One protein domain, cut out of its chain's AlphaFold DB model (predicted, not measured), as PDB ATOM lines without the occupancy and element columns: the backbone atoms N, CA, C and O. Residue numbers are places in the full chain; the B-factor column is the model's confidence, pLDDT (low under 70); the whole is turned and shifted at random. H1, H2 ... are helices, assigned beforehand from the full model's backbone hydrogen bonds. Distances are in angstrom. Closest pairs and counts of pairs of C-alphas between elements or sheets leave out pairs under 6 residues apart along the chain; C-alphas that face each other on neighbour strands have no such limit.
ATOM      1  N   ILE A 317     191.842 168.636 250.009       90.19
ATOM      2  CA  ILE A 317     193.146 168.678 249.351       90.19
ATOM      3  C   ILE A 317     194.111 169.542 250.160       90.19
ATOM      4  O   ILE A 317     193.785 170.698 250.453       90.19
ATOM      5  N   PRO A 318     195.313 169.029 250.477       90.62
ATOM      6  CA  PRO A 318     196.381 169.828 251.060       90.62
ATOM      7  C   PRO A 318     196.832 170.940 250.112       90.62
ATOM      8  O   PRO A 318     197.082 170.695 248.930       90.62
ATOM      9  N   ILE A 319     197.000 172.157 250.629       88.94
ATOM     10  CA  ILE A 319     197.303 173.337 249.798       88.94
ATOM     11  C   ILE A 319     198.632 173.191 249.052       88.94
ATOM     12  O   ILE A 319     198.720 173.517 247.867       88.94
ATOM     13  N   HIS A 320     199.646 172.611 249.696       87.25
ATOM     14  CA  HIS A 320     200.946 172.369 249.067       87.25
ATOM     15  C   HIS A 320     200.898 171.334 247.923       87.25
ATOM     16  O   HIS A 320     201.833 171.265 247.127       87.25
ATOM     17  N   LYS A 321     199.818 170.540 247.809       86.19
ATOM     18  CA  LYS A 321     199.598 169.568 246.720       86.19
ATOM     19  C   LYS A 321     198.794 170.139 245.552       86.19
ATOM     20  O   LYS A 321     198.533 169.412 244.591       86.19
ATOM     21  N   LEU A 322     198.399 171.415 245.602       85.94
ATOM     22  CA  LEU A 322     197.635 172.022 244.517       85.94
ATOM     23  C   LEU A 322     198.469 172.132 243.235       85.94
ATOM     24  O   LEU A 322     199.616 172.595 243.270       85.94
ATOM     25  N   PRO A 323     197.907 171.722 242.086       75.88
ATOM     26  CA  PRO A 323     198.634 171.751 240.832       75.88
ATOM     27  C   PRO A 323     198.924 173.195 240.396       75.88
ATOM     28  O   PRO A 323     198.142 174.115 240.615       75.88
ATOM     29  N   VAL A 324     200.054 173.377 239.708       69.62
ATOM     30  CA  VAL A 324     200.498 174.614 239.029       69.62
ATOM     31  C   VAL A 324     200.949 175.772 239.929       69.62
ATOM     32  O   VAL A 324     201.896 176.457 239.556       69.62
ATOM     33  N   PHE A 325     200.330 176.006 241.086       71.38
ATOM     34  CA  PHE A 325     200.699 177.126 241.969       71.38
ATOM     35  C   PHE A 325     200.849 176.761 243.448       71.38
ATOM     36  O   PHE A 325     201.093 177.665 244.237       71.38
ATOM     37  N   GLY A 326     200.733 175.490 243.852       72.38
ATOM     38  CA  GLY A 326     200.797 175.093 245.266       72.38
ATOM     39  C   GLY A 326     202.018 175.658 245.998       72.38
ATOM     40  O   GLY A 326     201.861 176.392 246.968       72.38
ATOM     41  N   SER A 327     203.229 175.422 245.479       77.81
ATOM     42  CA  SER A 327     204.461 175.964 246.072       77.81
ATOM     43  C   SER A 327     204.497 177.492 246.053       77.81
ATOM     44  O   SER A 327     204.842 178.099 247.053       77.81
ATOM     45  N   SER A 328     204.077 178.128 244.956       82.12
ATOM     46  CA  SER A 328     204.054 179.592 244.851       82.12
ATOM     47  C   SER A 328     203.066 180.236 245.822       82.12
ATOM     48  O   SER A 328     203.364 181.281 246.388       82.12
ATOM     49  N   ILE A 329     201.901 179.620 246.032       84.50
ATOM     50  CA  ILE A 329     200.922 180.068 247.020       84.50
ATOM     51  C   ILE A 329     201.482 179.853 248.419       84.50
ATOM     52  O   ILE A 329     201.479 180.797 249.194       84.50
ATOM     53  N   VAL A 330     202.047 178.686 248.730       86.44
ATOM     54  CA  VAL A 330     202.713 178.451 250.023       86.44
ATOM     55  C   VAL A 330     203.843 179.463 250.264       86.44
ATOM     56  O   VAL A 330     203.962 180.000 251.365       86.44
ATOM     57  N   ASP A 331     204.619 179.811 249.240       85.19
ATOM     58  CA  ASP A 331     205.661 180.837 249.316       85.19
ATOM     59  C   ASP A 331     205.078 182.234 249.573       85.19
ATOM     60  O   ASP A 331     205.629 182.990 250.371       85.19
ATOM     61  N   ILE A 332     203.966 182.599 248.924       84.75
ATOM     62  CA  ILE A 332     203.263 183.866 249.182       84.75
ATOM     63  C   ILE A 332     202.744 183.881 250.623       84.75
ATOM     64  O   ILE A 332     203.052 184.802 251.377       84.75
ATOM     65  N   LEU A 333     202.030 182.832 251.033       86.50
ATOM     66  CA  LEU A 333     201.469 182.687 252.377       86.50
ATOM     67  C   LEU A 333     202.551 182.723 253.462       86.50
ATOM     68  O   LEU A 333     202.372 183.371 254.487       86.50
ATOM     69  N   SER A 334     203.708 182.101 253.224       86.31
ATOM     70  CA  SER A 334     204.830 182.113 254.171       86.31
ATOM     71  C   SER A 334     205.537 183.472 254.271       86.31
ATOM     72  O   SER A 334     206.179 183.754 255.286       86.31
ATOM     73  N   LYS A 335     205.427 184.342 253.261       85.31
ATOM     74  CA  LYS A 335     205.967 185.715 253.297       85.31
ATOM     75  C   LYS A 335     205.017 186.705 253.955       85.31
ATOM     76  O   LYS A 335     205.475 187.697 254.519       85.31
ATOM     77  N   ILE A 336     203.718 186.435 253.898       83.81
ATOM     78  CA  ILE A 336     202.697 187.250 254.543       83.81
ATOM     79  C   ILE A 336     202.900 187.190 256.066       83.81
ATOM     80  O   ILE A 336     202.760 186.140 256.693       83.81
ATOM     81  N   ASN A 337     203.224 188.328 256.683       82.19
ATOM     82  CA  ASN A 337     203.305 188.445 258.140       82.19
ATOM     83  C   ASN A 337     201.913 188.746 258.721       82.19
ATOM     84  O   ASN A 337     201.650 189.854 259.184       82.19
ATOM     85  N   HIS A 338     201.000 187.779 258.610       82.19
ATOM     86  CA  HIS A 338     199.597 187.928 259.003       82.19
ATOM     87  C   HIS A 338     199.199 186.882 260.051       82.19
ATOM     88  O   HIS A 338     199.650 185.737 259.954       82.19
ATOM     89  N   PRO A 339     198.327 187.215 261.024       82.94
ATOM     90  CA  PRO A 339     197.976 186.303 262.110       82.94
ATOM     91  C   PRO A 339     197.407 184.946 261.672       82.94
ATOM     92  O   PRO A 339     197.633 183.961 262.369       82.94
ATOM     93  N   ILE A 340     196.719 184.894 260.523       82.31
ATOM     94  CA  ILE A 340     196.199 183.649 259.919       82.31
ATOM     95  C   ILE A 340     197.332 182.642 259.637       82.31
ATOM     96  O   ILE A 340     197.142 181.443 259.799       82.31
ATOM     97  N   PHE A 341     198.530 183.113 259.267       82.25
ATOM     98  CA  PHE A 341     199.663 182.271 258.847       82.25
ATOM     99  C   PHE A 341     200.831 182.311 259.842       82.25
ATOM    100  O   PHE A 341     201.995 182.204 259.451       82.25
ATOM    101  N   LYS A 342     200.533 182.479 261.141       76.50
ATOM    102  CA  LYS A 342     201.549 182.508 262.212       76.50
ATOM    103  C   LYS A 342     202.431 181.263 262.206       76.50
ATOM    104  O   LYS A 342     203.653 181.384 262.266       76.50
ATOM    105  N   ASP A 343     201.820 180.084 262.108       82.44
ATOM    106  CA  ASP A 343     202.552 178.827 261.983       82.44
ATOM    107  C   ASP A 343     202.790 178.489 260.509       82.44
ATOM    108  O   ASP A 343     201.988 177.836 259.844       82.44
ATOM    109  N   LYS A 344     203.929 178.939 259.985       84.62
ATOM    110  CA  LYS A 344     204.317 178.707 258.588       84.62
ATOM    111  C   LYS A 344     204.651 177.242 258.298       84.62
ATOM    112  O   LYS A 344     204.654 176.844 257.133       84.62
ATOM    113  N   SER A 345     204.937 176.438 259.326       84.62
ATOM    114  CA  SER A 345     205.320 175.035 259.150       84.62
ATOM    115  C   SER A 345     204.144 174.188 258.659       84.62
ATOM    116  O   SER A 345     204.329 173.304 257.817       84.62
ATOM    117  N   ILE A 346     202.921 174.530 259.085       86.44
ATOM    118  CA  ILE A 346     201.708 173.778 258.756       86.44
ATOM    119  C   ILE A 346     201.363 173.823 257.264       86.44
ATOM    120  O   ILE A 346     200.784 172.870 256.744       86.44
ATOM    121  N   LEU A 347     201.764 174.883 256.549       85.81
ATOM    122  CA  LEU A 347     201.442 175.097 255.132       85.81
ATOM    123  C   LEU A 347     201.962 173.970 254.226       85.81
ATOM    124  O   LEU A 347     201.345 173.659 253.209       85.81
ATOM    125  N   ASN A 348     203.069 173.334 254.617       85.75
ATOM    126  CA  ASN A 348     203.692 172.225 253.888       85.75
ATOM    127  C   ASN A 348     203.217 170.842 254.360       85.75
ATOM    128  O   ASN A 348     203.773 169.826 253.949       85.75
ATOM    129  N   THR A 349     202.213 170.785 255.234       88.12
ATOM    130  CA  THR A 349     201.703 169.528 255.790       88.12
ATOM    131  C   THR A 349     200.436 169.073 255.082       88.12
ATOM    132  O   THR A 349     199.685 169.871 254.516       88.12
ATOM    133  N   ASP A 350     200.158 167.773 255.170       88.19
ATOM    134  CA  ASP A 350     198.893 167.192 254.709       88.19
ATOM    135  C   ASP A 350     197.692 167.599 255.578       88.19
ATOM    136  O   ASP A 350     196.549 167.381 255.188       88.19
ATOM    137  N   MET A 351     197.933 168.233 256.733       87.38
ATOM    138  CA  MET A 351     196.879 168.681 257.645       87.38
ATOM    139  C   MET A 351     196.287 170.043 257.262       87.38
ATOM    140  O   MET A 351     195.186 170.371 257.705       87.38
ATOM    141  N   TYR A 352     196.998 170.853 256.467       91.44
ATOM    142  CA  TYR A 352     196.518 172.167 256.033       91.44
ATOM    143  C   TYR A 352     195.802 172.075 254.683       91.44
ATOM    144  O   TYR A 352     196.390 172.238 253.609       91.44
ATOM    145  N   THR A 353     194.513 171.744 254.753       92.88
ATOM    146  CA  THR A 353     193.645 171.571 253.584       92.88
ATOM    147  C   THR A 353     192.973 172.874 253.157       92.88
ATOM    148  O   THR A 353     192.922 173.844 253.916       92.88
ATOM    149  N   ILE A 354     192.394 172.888 251.950       91.50
ATOM    150  CA  ILE A 354     191.571 174.016 251.475       91.50
ATOM    151  C   ILE A 354     190.447 174.331 252.461       91.50
ATOM    152  O   ILE A 354     190.180 175.506 252.704       91.50
ATOM    153  N   LYS A 355     189.799 173.310 253.039       93.12
ATOM    154  CA  LYS A 355     188.757 173.520 254.049       93.12
ATOM    155  C   LYS A 355     189.298 174.302 255.239       93.12
ATOM    156  O   LYS A 355     188.758 175.350 255.558       93.12
ATOM    157  N   LYS A 356     190.398 173.825 255.828       92.56
ATOM    158  CA  LYS A 356     191.011 174.472 256.990       92.56
ATOM    159  C   LYS A 356     191.384 175.925 256.696       92.56
ATOM    160  O   LYS A 356     191.065 176.802 257.480       92.56
ATOM    161  N   MET A 357     191.963 176.194 255.528       91.62
ATOM    162  CA  MET A 357     192.267 177.564 255.111       91.62
ATOM    163  C   MET A 357     191.009 178.426 254.945       91.62
ATOM    164  O   MET A 357     191.004 179.568 255.392       91.62
ATOM    165  N   LYS A 358     189.942 177.911 254.318       92.25
ATOM    166  CA  LYS A 358     188.670 178.641 254.193       92.25
ATOM    167  C   LYS A 358     188.071 178.955 255.568       92.25
ATOM    168  O   LYS A 358     187.611 180.079 255.762       92.25
ATOM    169  N   ASP A 359     188.122 178.002 256.494       91.94
ATOM    170  CA  ASP A 359     187.642 178.160 257.869       91.94
ATOM    171  C   ASP A 359     188.472 179.218 258.623       91.94
ATOM    172  O   ASP A 359     187.902 180.129 259.223       91.94
ATOM    173  N   ASP A 360     189.807 179.170 258.520       90.94
ATOM    174  CA  ASP A 360     190.715 180.143 259.145       90.94
ATOM    175  C   ASP A 360     190.489 181.573 258.616       90.94
ATOM    176  O   ASP A 360     190.510 182.535 259.386       90.94
ATOM    177  N   ILE A 361     190.255 181.723 257.304       91.44
ATOM    178  CA  ILE A 361     189.969 183.018 256.668       91.44
ATOM    179  C   ILE A 361     188.675 183.611 257.235       91.44
ATOM    180  O   ILE A 361     188.674 184.750 257.699       91.44
ATOM    181  N   VAL A 362     187.586 182.837 257.239       92.06
ATOM    182  CA  VAL A 362     186.281 183.299 257.737       92.06
ATOM    183  C   VAL A 362     186.348 183.624 259.230       92.06
ATOM    184  O   VAL A 362     185.869 184.673 259.658       92.06
ATOM    185  N   ALA A 363     186.992 182.766 260.026       91.12
ATOM    186  CA  ALA A 363     187.145 182.976 261.463       91.12
ATOM    187  C   ALA A 363     187.936 184.252 261.790       91.12
ATOM    188  O   ALA A 363     187.630 184.938 262.767       91.12
ATOM    189  N   TYR A 364     188.947 184.579 260.981       89.38
ATOM    190  CA  TYR A 364     189.787 185.749 261.207       89.38
ATOM    191  C   TYR A 364     189.099 187.063 260.836       89.38
ATOM    192  O   TYR A 364     189.078 187.982 261.655       89.38
ATOM    193  N   PHE A 365     188.541 187.156 259.625       88.81
ATOM    194  CA  PHE A 365     187.877 188.378 259.165       88.81
ATOM    195  C   PHE A 365     186.531 188.604 259.866       88.81
ATOM    196  O   PHE A 365     186.050 189.729 259.911       88.81
ATOM    197  N   LYS A 366     185.946 187.562 260.484       88.06
ATOM    198  CA  LYS A 366     184.649 187.620 261.185       88.06
ATOM    199  C   LYS A 366     183.517 188.161 260.301       88.06
ATOM    200  O   LYS A 366     182.553 188.742 260.798       88.06
ATOM    201  N   HIS A 367     183.633 187.959 258.995       86.94
ATOM    202  CA  HIS A 367     182.655 188.372 258.000       86.94
ATOM    203  C   HIS A 367     182.013 187.156 257.336       86.94
ATOM    204  O   HIS A 367     182.438 186.013 257.516       86.94
ATOM    205  N   GLU A 368     180.984 187.401 256.527       87.56
ATOM    206  CA  GLU A 368     180.431 186.358 255.669       87.56
ATOM    207  C   GLU A 368     181.493 185.831 254.682       87.56
ATOM    208  O   GLU A 368     182.430 186.566 254.332       87.56
ATOM    209  N   PRO A 369     181.369 184.577 254.201       85.69
ATOM    210  CA  PRO A 369     182.380 183.943 253.355       85.69
ATOM    211  C   PRO A 369     182.789 184.785 252.145       85.69
ATOM    212  O   PRO A 369     183.976 184.978 251.909       85.69
ATOM    213  N   ASN A 370     181.821 185.356 251.425       87.38
ATOM    214  CA  ASN A 370     182.092 186.139 250.217       87.38
ATOM    215  C   ASN A 370     182.946 187.384 250.503       87.38
ATOM    216  O   ASN A 370     183.862 187.694 249.744       87.38
ATOM    217  N   ILE A 371     182.670 188.079 251.609       88.38
ATOM    218  CA  ILE A 371     183.417 189.276 252.016       88.38
ATOM    219  C   ILE A 371     184.822 188.867 252.465       88.38
ATOM    220  O   ILE A 371     185.808 189.376 251.935       88.38
ATOM    221  N   SER A 372     184.911 187.867 253.346       89.44
ATOM    222  CA  SER A 372     186.183 187.368 253.885       89.44
ATOM    223  C   SER A 372     187.129 186.878 252.783       89.44
ATOM    224  O   SER A 372     188.334 187.121 252.823       89.44
ATOM    225  N   TYR A 373     186.599 186.186 251.769       91.19
ATOM    226  CA  TYR A 373     187.399 185.702 250.643       91.19
ATOM    227  C   TYR A 373     187.898 186.849 249.764       91.19
ATOM    228  O   TYR A 373     189.055 186.819 249.345       91.19
ATOM    229  N   ASN A 374     187.083 187.880 249.530       88.56
ATOM    230  CA  ASN A 374     187.510 189.066 248.787       88.56
ATOM    231  C   ASN A 374     188.605 189.847 249.527       88.56
ATOM    232  O   ASN A 374     189.584 190.264 248.910       88.56
ATOM    233  N   GLU A 375     188.494 190.008 250.844       88.25
ATOM    234  CA  GLU A 375     189.538 190.646 251.657       88.25
ATOM    235  C   GLU A 375     190.833 189.831 251.656       88.25
ATOM    236  O   GLU A 375     191.924 190.374 251.459       88.25
ATOM    237  N   PHE A 376     190.719 188.507 251.779       89.44
ATOM    238  CA  PHE A 376     191.856 187.606 251.639       89.44
ATOM    239  C   PHE A 376     192.503 187.698 250.250       89.44
ATOM    240  O   PHE A 376     193.729 187.693 250.127       89.44
ATOM    241  N   TYR A 377     191.703 187.835 249.196       89.12
ATOM    242  CA  TYR A 377     192.214 188.047 247.850       89.12
ATOM    243  C   TYR A 377     193.009 189.357 247.732       89.12
ATOM    244  O   TYR A 377     194.125 189.349 247.206       89.12
ATOM    245  N   GLN A 378     192.504 190.460 248.296       87.25
ATOM    246  CA  GLN A 378     193.246 191.726 248.356       87.25
ATOM    247  C   GLN A 378     194.555 191.588 249.145       87.25
ATOM    248  O   GLN A 378     195.589 192.125 248.735       87.25
ATOM    249  N   LEU A 379     194.551 190.813 250.235       86.19
ATOM    250  CA  LEU A 379     195.764 190.492 250.985       86.19
ATOM    251  C   LEU A 379     196.784 189.751 250.106       86.19
ATOM    252  O   LEU A 379     197.944 190.151 250.066       86.19
ATOM    253  N   LEU A 380     196.373 188.722 249.357       85.69
ATOM    254  CA  LEU A 380     197.270 188.000 248.444       85.69
ATOM    255  C   LEU A 380     197.863 188.913 247.362       85.69
ATOM    256  O   LEU A 380     199.048 188.794 247.037       85.69
ATOM    257  N   LEU A 381     197.066 189.832 246.811       82.44
ATOM    258  CA  LEU A 381     197.526 190.782 245.797       82.44
ATOM    259  C   LEU A 381     198.615 191.722 246.325       82.44
ATOM    260  O   LEU A 381     199.582 191.985 245.610       82.44
ATOM    261  N   ASN A 382     198.508 192.175 247.576       79.62
ATOM    262  CA  ASN A 382     199.482 193.089 248.183       79.62
ATOM    263  C   ASN A 382     200.881 192.471 248.362       79.62
ATOM    264  O   ASN A 382     201.870 193.201 248.402       79.62
ATOM    265  N   PHE A 383     200.976 191.140 248.443       73.00
ATOM    266  CA  PHE A 383     202.235 190.404 248.630       73.00
ATOM    267  C   PHE A 383     202.727 189.689 247.364       73.00
ATOM    268  O   PHE A 383     203.792 189.064 247.364       73.00
ATOM    269  N   SER A 384     201.981 189.789 246.264       68.12
ATOM    270  CA  SER A 384     202.434 189.330 244.956       68.12
ATOM    271  C   SER A 384     203.524 190.260 244.417       68.12
ATOM    272  O   SER A 384     203.378 191.480 244.401       68.12
ATOM    273  N   ILE A 385     204.614 189.679 243.907       59.25
ATOM    274  CA  ILE A 385     205.705 190.418 243.237       59.25
ATOM    275  C   ILE A 385     205.183 191.155 241.984       59.25
ATOM    276  O   ILE A 385     205.757 192.153 241.550       59.25
ATOM    277  N   ILE A 386     204.067 190.688 241.415       56.44
ATOM    278  CA  ILE A 386     203.420 191.277 240.243       56.44
ATOM    279  C   ILE A 386     202.467 192.381 240.723       56.44
ATOM    280  O   ILE A 386     201.375 192.092 241.213       56.44
ATOM    281  N   LYS A 387     202.899 193.644 240.595       46.72
ATOM    282  CA  LYS A 387     202.088 194.839 240.884       46.72
ATOM    283  C   LYS A 387     200.849 194.909 239.969       46.72
ATOM    284  O   LYS A 387     200.898 194.476 238.822       46.72
ATOM    285  N   LYS A 388     199.771 195.468 240.538       44.59
ATOM    286  CA  LYS A 388     198.447 195.857 239.996       44.59
ATOM    287  C   LYS A 388     198.271 195.825 238.459       44.59
ATOM    288  O   LYS A 388     199.075 196.399 237.733       44.59
ATOM    289  N   ASN A 389     197.123 195.281 238.029       50.47
ATOM    290  CA  ASN A 389     196.499 195.323 236.684       50.47
ATOM    291  C   ASN A 389     196.760 194.167 235.701       50.47
ATOM    292  O   ASN A 389     196.311 194.248 234.561       50.47
ATOM    293  N   HIS A 390     197.386 193.062 236.109       55.12
ATOM    294  CA  HIS A 390     197.441 191.871 235.254       55.12
ATOM    295  C   HIS A 390     196.298 190.899 235.562       55.12
ATOM    296  O   HIS A 390     196.260 190.281 236.631       55.12
ATOM    297  N   THR A 391     195.402 190.721 234.587       61.28
ATOM    298  CA  THR A 391     194.596 189.503 234.460       61.28
ATOM    299  C   THR A 391     195.554 188.302 234.468       61.28
ATOM    300  O   THR A 391     196.663 188.396 233.939       61.28
ATOM    301  N   ASN A 392     195.179 187.191 235.118       71.31
ATOM    302  CA  ASN A 392     195.959 185.938 235.154       71.31
ATOM    303  C   ASN A 392     197.162 185.860 236.141       71.31
ATOM    304  O   ASN A 392     198.064 185.032 235.978       71.31
ATOM    305  N   SER A 393     197.192 186.683 237.199       81.50
ATOM    306  CA  SER A 393     198.182 186.549 238.288       81.50
ATOM    307  C   SER A 393     198.007 185.244 239.093       81.50
ATOM    308  O   SER A 393     196.925 184.661 239.114       81.50
ATOM    309  N   VAL A 394     199.052 184.775 239.797       83.81
ATOM    310  CA  VAL A 394     198.957 183.570 240.658       83.81
ATOM    311  C   VAL A 394     197.828 183.688 241.699       83.81
ATOM    312  O   VAL A 394     197.037 182.750 241.783       83.81
ATOM    313  N   PRO A 395     197.679 184.815 242.430       86.25
ATOM    314  CA  PRO A 395     196.519 185.038 243.292       86.25
ATOM    315  C   PRO A 395     195.177 184.980 242.561       86.25
ATOM    316  O   PRO A 395     194.263 184.339 243.063       86.25
ATOM    317  N   GLN A 396     195.053 185.609 241.383       85.06
ATOM    318  CA  GLN A 396     193.797 185.617 240.620       85.06
ATOM    319  C   GLN A 396     193.409 184.196 240.212       85.06
ATOM    320  O   GLN A 396     192.300 183.758 240.488       85.06
ATOM    321  N   ARG A 397     194.353 183.431 239.651       87.44
ATOM    322  CA  ARG A 397     194.103 182.035 239.278       87.44
ATOM    323  C   ARG A 397     193.767 181.170 240.482       87.44
ATOM    324  O   ARG A 397     192.933 180.280 240.378       87.44
ATOM    325  N   PHE A 398     194.433 181.384 241.615       88.50
ATOM    326  CA  PHE A 398     194.098 180.684 242.851       88.50
ATOM    327  C   PHE A 398     192.668 181.005 243.289       88.50
ATOM    328  O   PHE A 398     191.916 180.094 243.626       88.50
ATOM    329  N   PHE A 399     192.288 182.281 243.226       88.50
ATOM    330  CA  PHE A 399     190.951 182.733 243.567       88.50
ATOM    331  C   PHE A 399     189.884 182.099 242.664       88.50
ATOM    332  O   PHE A 399     188.988 181.412 243.158       88.50
ATOM    333  N   ASP A 400     190.058 182.221 241.347       88.75
ATOM    334  CA  ASP A 400     189.148 181.686 240.330       88.75
ATOM    335  C   ASP A 400     188.931 180.176 240.500       88.75
ATOM    336  O   ASP A 400     187.806 179.680 240.588       88.75
ATOM    337  N   ASN A 401     190.029 179.432 240.621       89.75
ATOM    338  CA  ASN A 401     189.984 177.977 240.651       89.75
ATOM    339  C   ASN A 401     189.457 177.407 241.987       89.75
ATOM    340  O   ASN A 401     188.867 176.326 241.996       89.75
ATOM    341  N   ILE A 402     189.691 178.077 243.124       90.50
ATOM    342  CA  ILE A 402     189.402 177.534 244.472       90.50
ATOM    343  C   ILE A 402     188.139 178.123 245.108       90.50
ATOM    344  O   ILE A 402     187.439 177.427 245.860       90.50
ATOM    345  N   PHE A 403     187.858 179.399 244.858       88.00
ATOM    346  CA  PHE A 403     186.739 180.114 245.467       88.00
ATOM    347  C   PHE A 403     185.581 180.257 244.483       88.00
ATOM    348  O   PHE A 403     184.474 179.844 244.823       88.00
ATOM    349  N   ASP A 404     185.848 180.699 243.253       87.31
ATOM    350  CA  ASP A 404     184.804 180.820 242.223       87.31
ATOM    351  C   ASP A 404     184.446 179.475 241.570       87.31
ATOM    352  O   ASP A 404     183.398 179.354 240.934       87.31
ATOM    353  N   LEU A 405     185.289 178.450 241.755       89.12
ATOM    354  CA  LEU A 405     185.140 177.118 241.153       89.12
ATOM    355  C   LEU A 405     185.021 177.180 239.626       89.12
ATOM    356  O   LEU A 405     184.233 176.452 239.018       89.12
ATOM    357  N   ARG A 406     185.810 178.067 239.020       88.00
ATOM    358  CA  ARG A 406     185.878 178.268 237.575       88.00
ATOM    359  C   ARG A 406     187.301 178.078 237.087       88.00
ATOM    360  O   ARG A 406     188.257 178.309 237.819       88.00
ATOM    361  N   ASP A 407     187.431 177.675 235.834       88.88
ATOM    362  CA  ASP A 407     188.736 177.601 235.197       88.88
ATOM    363  C   ASP A 407     189.319 178.996 234.979       88.88
ATOM    364  O   ASP A 407     188.635 179.902 234.503       88.88
ATOM    365  N   ASP A 408     190.606 179.147 235.284       86.06
ATOM    366  CA  ASP A 408     191.349 180.342 234.897       86.06
ATOM    367  C   ASP A 408     191.500 180.467 233.367       86.06
ATOM    368  O   ASP A 408     191.173 179.558 232.595       86.06
ATOM    369  N   GLU A 409     192.006 181.611 232.902       81.62
ATOM    370  CA  GLU A 409     192.177 181.909 231.475       81.62
ATOM    371  C   GLU A 409     193.022 180.849 230.744       81.62
ATOM    372  O   GLU A 409     192.734 180.495 229.601       81.62
ATOM    373  N   VAL A 410     194.036 180.275 231.401       80.50
ATOM    374  CA  VAL A 410     194.903 179.252 230.797       80.50
ATOM    375  C   VAL A 410     194.124 177.962 230.561       80.50
ATOM    376  O   VAL A 410     194.219 177.366 229.486       80.50
ATOM    377  N   TYR A 411     193.343 177.519 231.547       84.81
ATOM    378  CA  TYR A 411     192.490 176.340 231.395       84.81
ATOM    379  C   TYR A 411     191.330 176.585 230.437       84.81
ATOM    380  O   TYR A 411     190.989 175.691 229.664       84.81
ATOM    381  N   THR A 412     190.780 177.796 230.428       85.38
ATOM    382  CA  THR A 412     189.750 178.210 229.476       85.38
ATOM    383  C   THR A 412     190.277 178.123 228.048       85.38
ATOM    384  O   THR A 412     189.673 177.432 227.235       85.38
ATOM    385  N   ASN A 413     191.461 178.673 227.761       82.50
ATOM    386  CA  ASN A 413     192.101 178.564 226.443       82.50
ATOM    387  C   ASN A 413     192.437 177.115 226.054       82.50
ATOM    388  O   ASN A 413     192.403 176.751 224.883       82.50
ATOM    389  N   ASN A 414     192.727 176.249 227.028       78.75
ATOM    390  CA  ASN A 414     192.874 174.817 226.764       78.75
ATOM    391  C   ASN A 414     191.533 174.110 226.499       78.75
ATOM    392  O   ASN A 414     191.539 172.982 226.032       78.75
ATOM    393  N   LYS A 415     190.385 174.717 226.807       77.81
ATOM    394  CA  LYS A 415     189.056 174.130 226.577       77.81
ATOM    395  C   LYS A 415     188.298 174.740 225.411       77.81
ATOM    396  O   LYS A 415     187.397 174.085 224.894       77.81
ATOM    397  N   THR A 416     188.635 175.959 224.995       71.06
ATOM    398  CA  THR A 416     188.026 176.623 223.829       71.06
ATOM    399  C   THR A 416     188.225 175.834 222.542       71.06
ATOM    400  O   THR A 416     187.528 176.094 221.571       71.06
ATOM    401  N   ALA A 417     189.122 174.839 222.559       64.12
ATOM    402  CA  ALA A 417     189.346 173.917 221.462       64.12
ATOM    403  C   ALA A 417     189.709 174.668 220.167       64.12
ATOM    404  O   ALA A 417     189.381 174.236 219.075       64.12
ATOM    405  N   ASP A 418     190.409 175.801 220.277       75.50
ATOM    406  CA  ASP A 418     190.929 176.503 219.109       75.50
ATOM    407  C   ASP A 418     192.107 175.711 218.530       75.50
ATOM    408  O   ASP A 418     193.128 175.495 219.190       75.50
ATOM    409  N   ARG A 419     191.986 175.282 217.272       75.31
ATOM    410  CA  ARG A 419     193.057 174.568 216.573       75.31
ATOM    411  C   ARG A 419     194.339 175.403 216.532       75.31
ATOM    412  O   ARG A 419     195.420 174.852 216.744       75.31
ATOM    413  N   ASN A 420     194.225 176.723 216.368       77.75
ATOM    414  CA  ASN A 420     195.365 177.640 216.314       77.75
ATOM    415  C   ASN A 420     196.111 177.747 217.648       77.75
ATOM    416  O   ASN A 420     197.323 177.980 217.656       77.75
ATOM    417  N   HIS A 421     195.432 177.524 218.778       82.38
ATOM    418  CA  HIS A 421     196.073 177.462 220.096       82.38
ATOM    419  C   HIS A 421     197.045 176.279 220.212       82.38
ATOM    420  O   HIS A 421     198.072 176.372 220.891       82.38
TER     421      HIS A 421
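What this domain is: This is residues 317 to 421 of the 801 residues of an uncharacterized protein of Hanseniaspora guilliermondii (UniProt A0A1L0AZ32). H3 forms a bar with H2 set crosswise near its beginning and H1 meeting its last residues at a corner, while H4 folds back beside H3 as a helical hairpin. H5 lies beyond H4 and touches no helix; with the tail after it, it makes one end of the long axis. The printed part has 105 residues with five named helices, in the order H1, H2, H3, H4, H5, and no named strand. The class is all helix, with 53 residues in named helices. The whole is compact, with a radius of gyration of the C-alphas of 14.4 A, yet elongated in outline, spanning 47 by 27 by 26 A.

How they stand to each other: H1, residues 326 to 335, and H3, residues 369 to 383, touch only at their ends, about perpendicular at 78 degrees; their closest C-alphas, those of Ile 332 and Phe 383, are 6.6 A apart. H2, residues 354 to 365, touches H3 with residues 361 to 365 alone, about perpendicular at 87 degrees; the closest C-alphas are those of Val 362 and Ser 372, 5.6 A apart. H3 is the hub, touching three helices. With residues 377 to 381 alone it touches H4, residues 394 to 402, at a shallow tilt of 22 degrees, opposite ways, as a helical hairpin; the closest C-alphas, those of Leu 380 and Pro 395, are 6.0 A apart. H1 and H4 only just touch, with 3 pairs of C-alphas within 8 A, and only at their ends; the closest are those of Ile 329 and Val 394, at 7.5 A. H4 and H5, residues 409 to 415, are near each other, with 5 pairs of C-alphas within 10 A. H1 and H2 are apart. Each O i to N i+4 pair is within hydrogen-bond range in H1, H2, H4 and H5, and 10 of 11 are in H3.

Where its parts are: H1 begins at C-alpha 326 at (200.797, 175.093, 245.266) and measures 14.3 A from first to last C-alpha. H2, residues 354 to 365, measures 16.7 A. H3, residues 369 to 383, is the longest helix with 15 residues and 21.4 A, ending at C-alpha 383 at (202.235, 190.404, 248.630). H4, residues 394 to 402, measures 11.9 A. H5, residues 409 to 415, measures 9.7 A and ends at C-alpha 415 at (189.056, 174.130, 226.577).

The domain as a whole: The two C-alphas farthest apart are those of Pro 339 and Arg 419, at 47.3 A. The printed part has no cut. The link from H1 to H2, residues 336 to 353, is long. The mean pLDDT of the printed part is 82.7; residue 324, residues 384 to 391 and residue 417 are under 70.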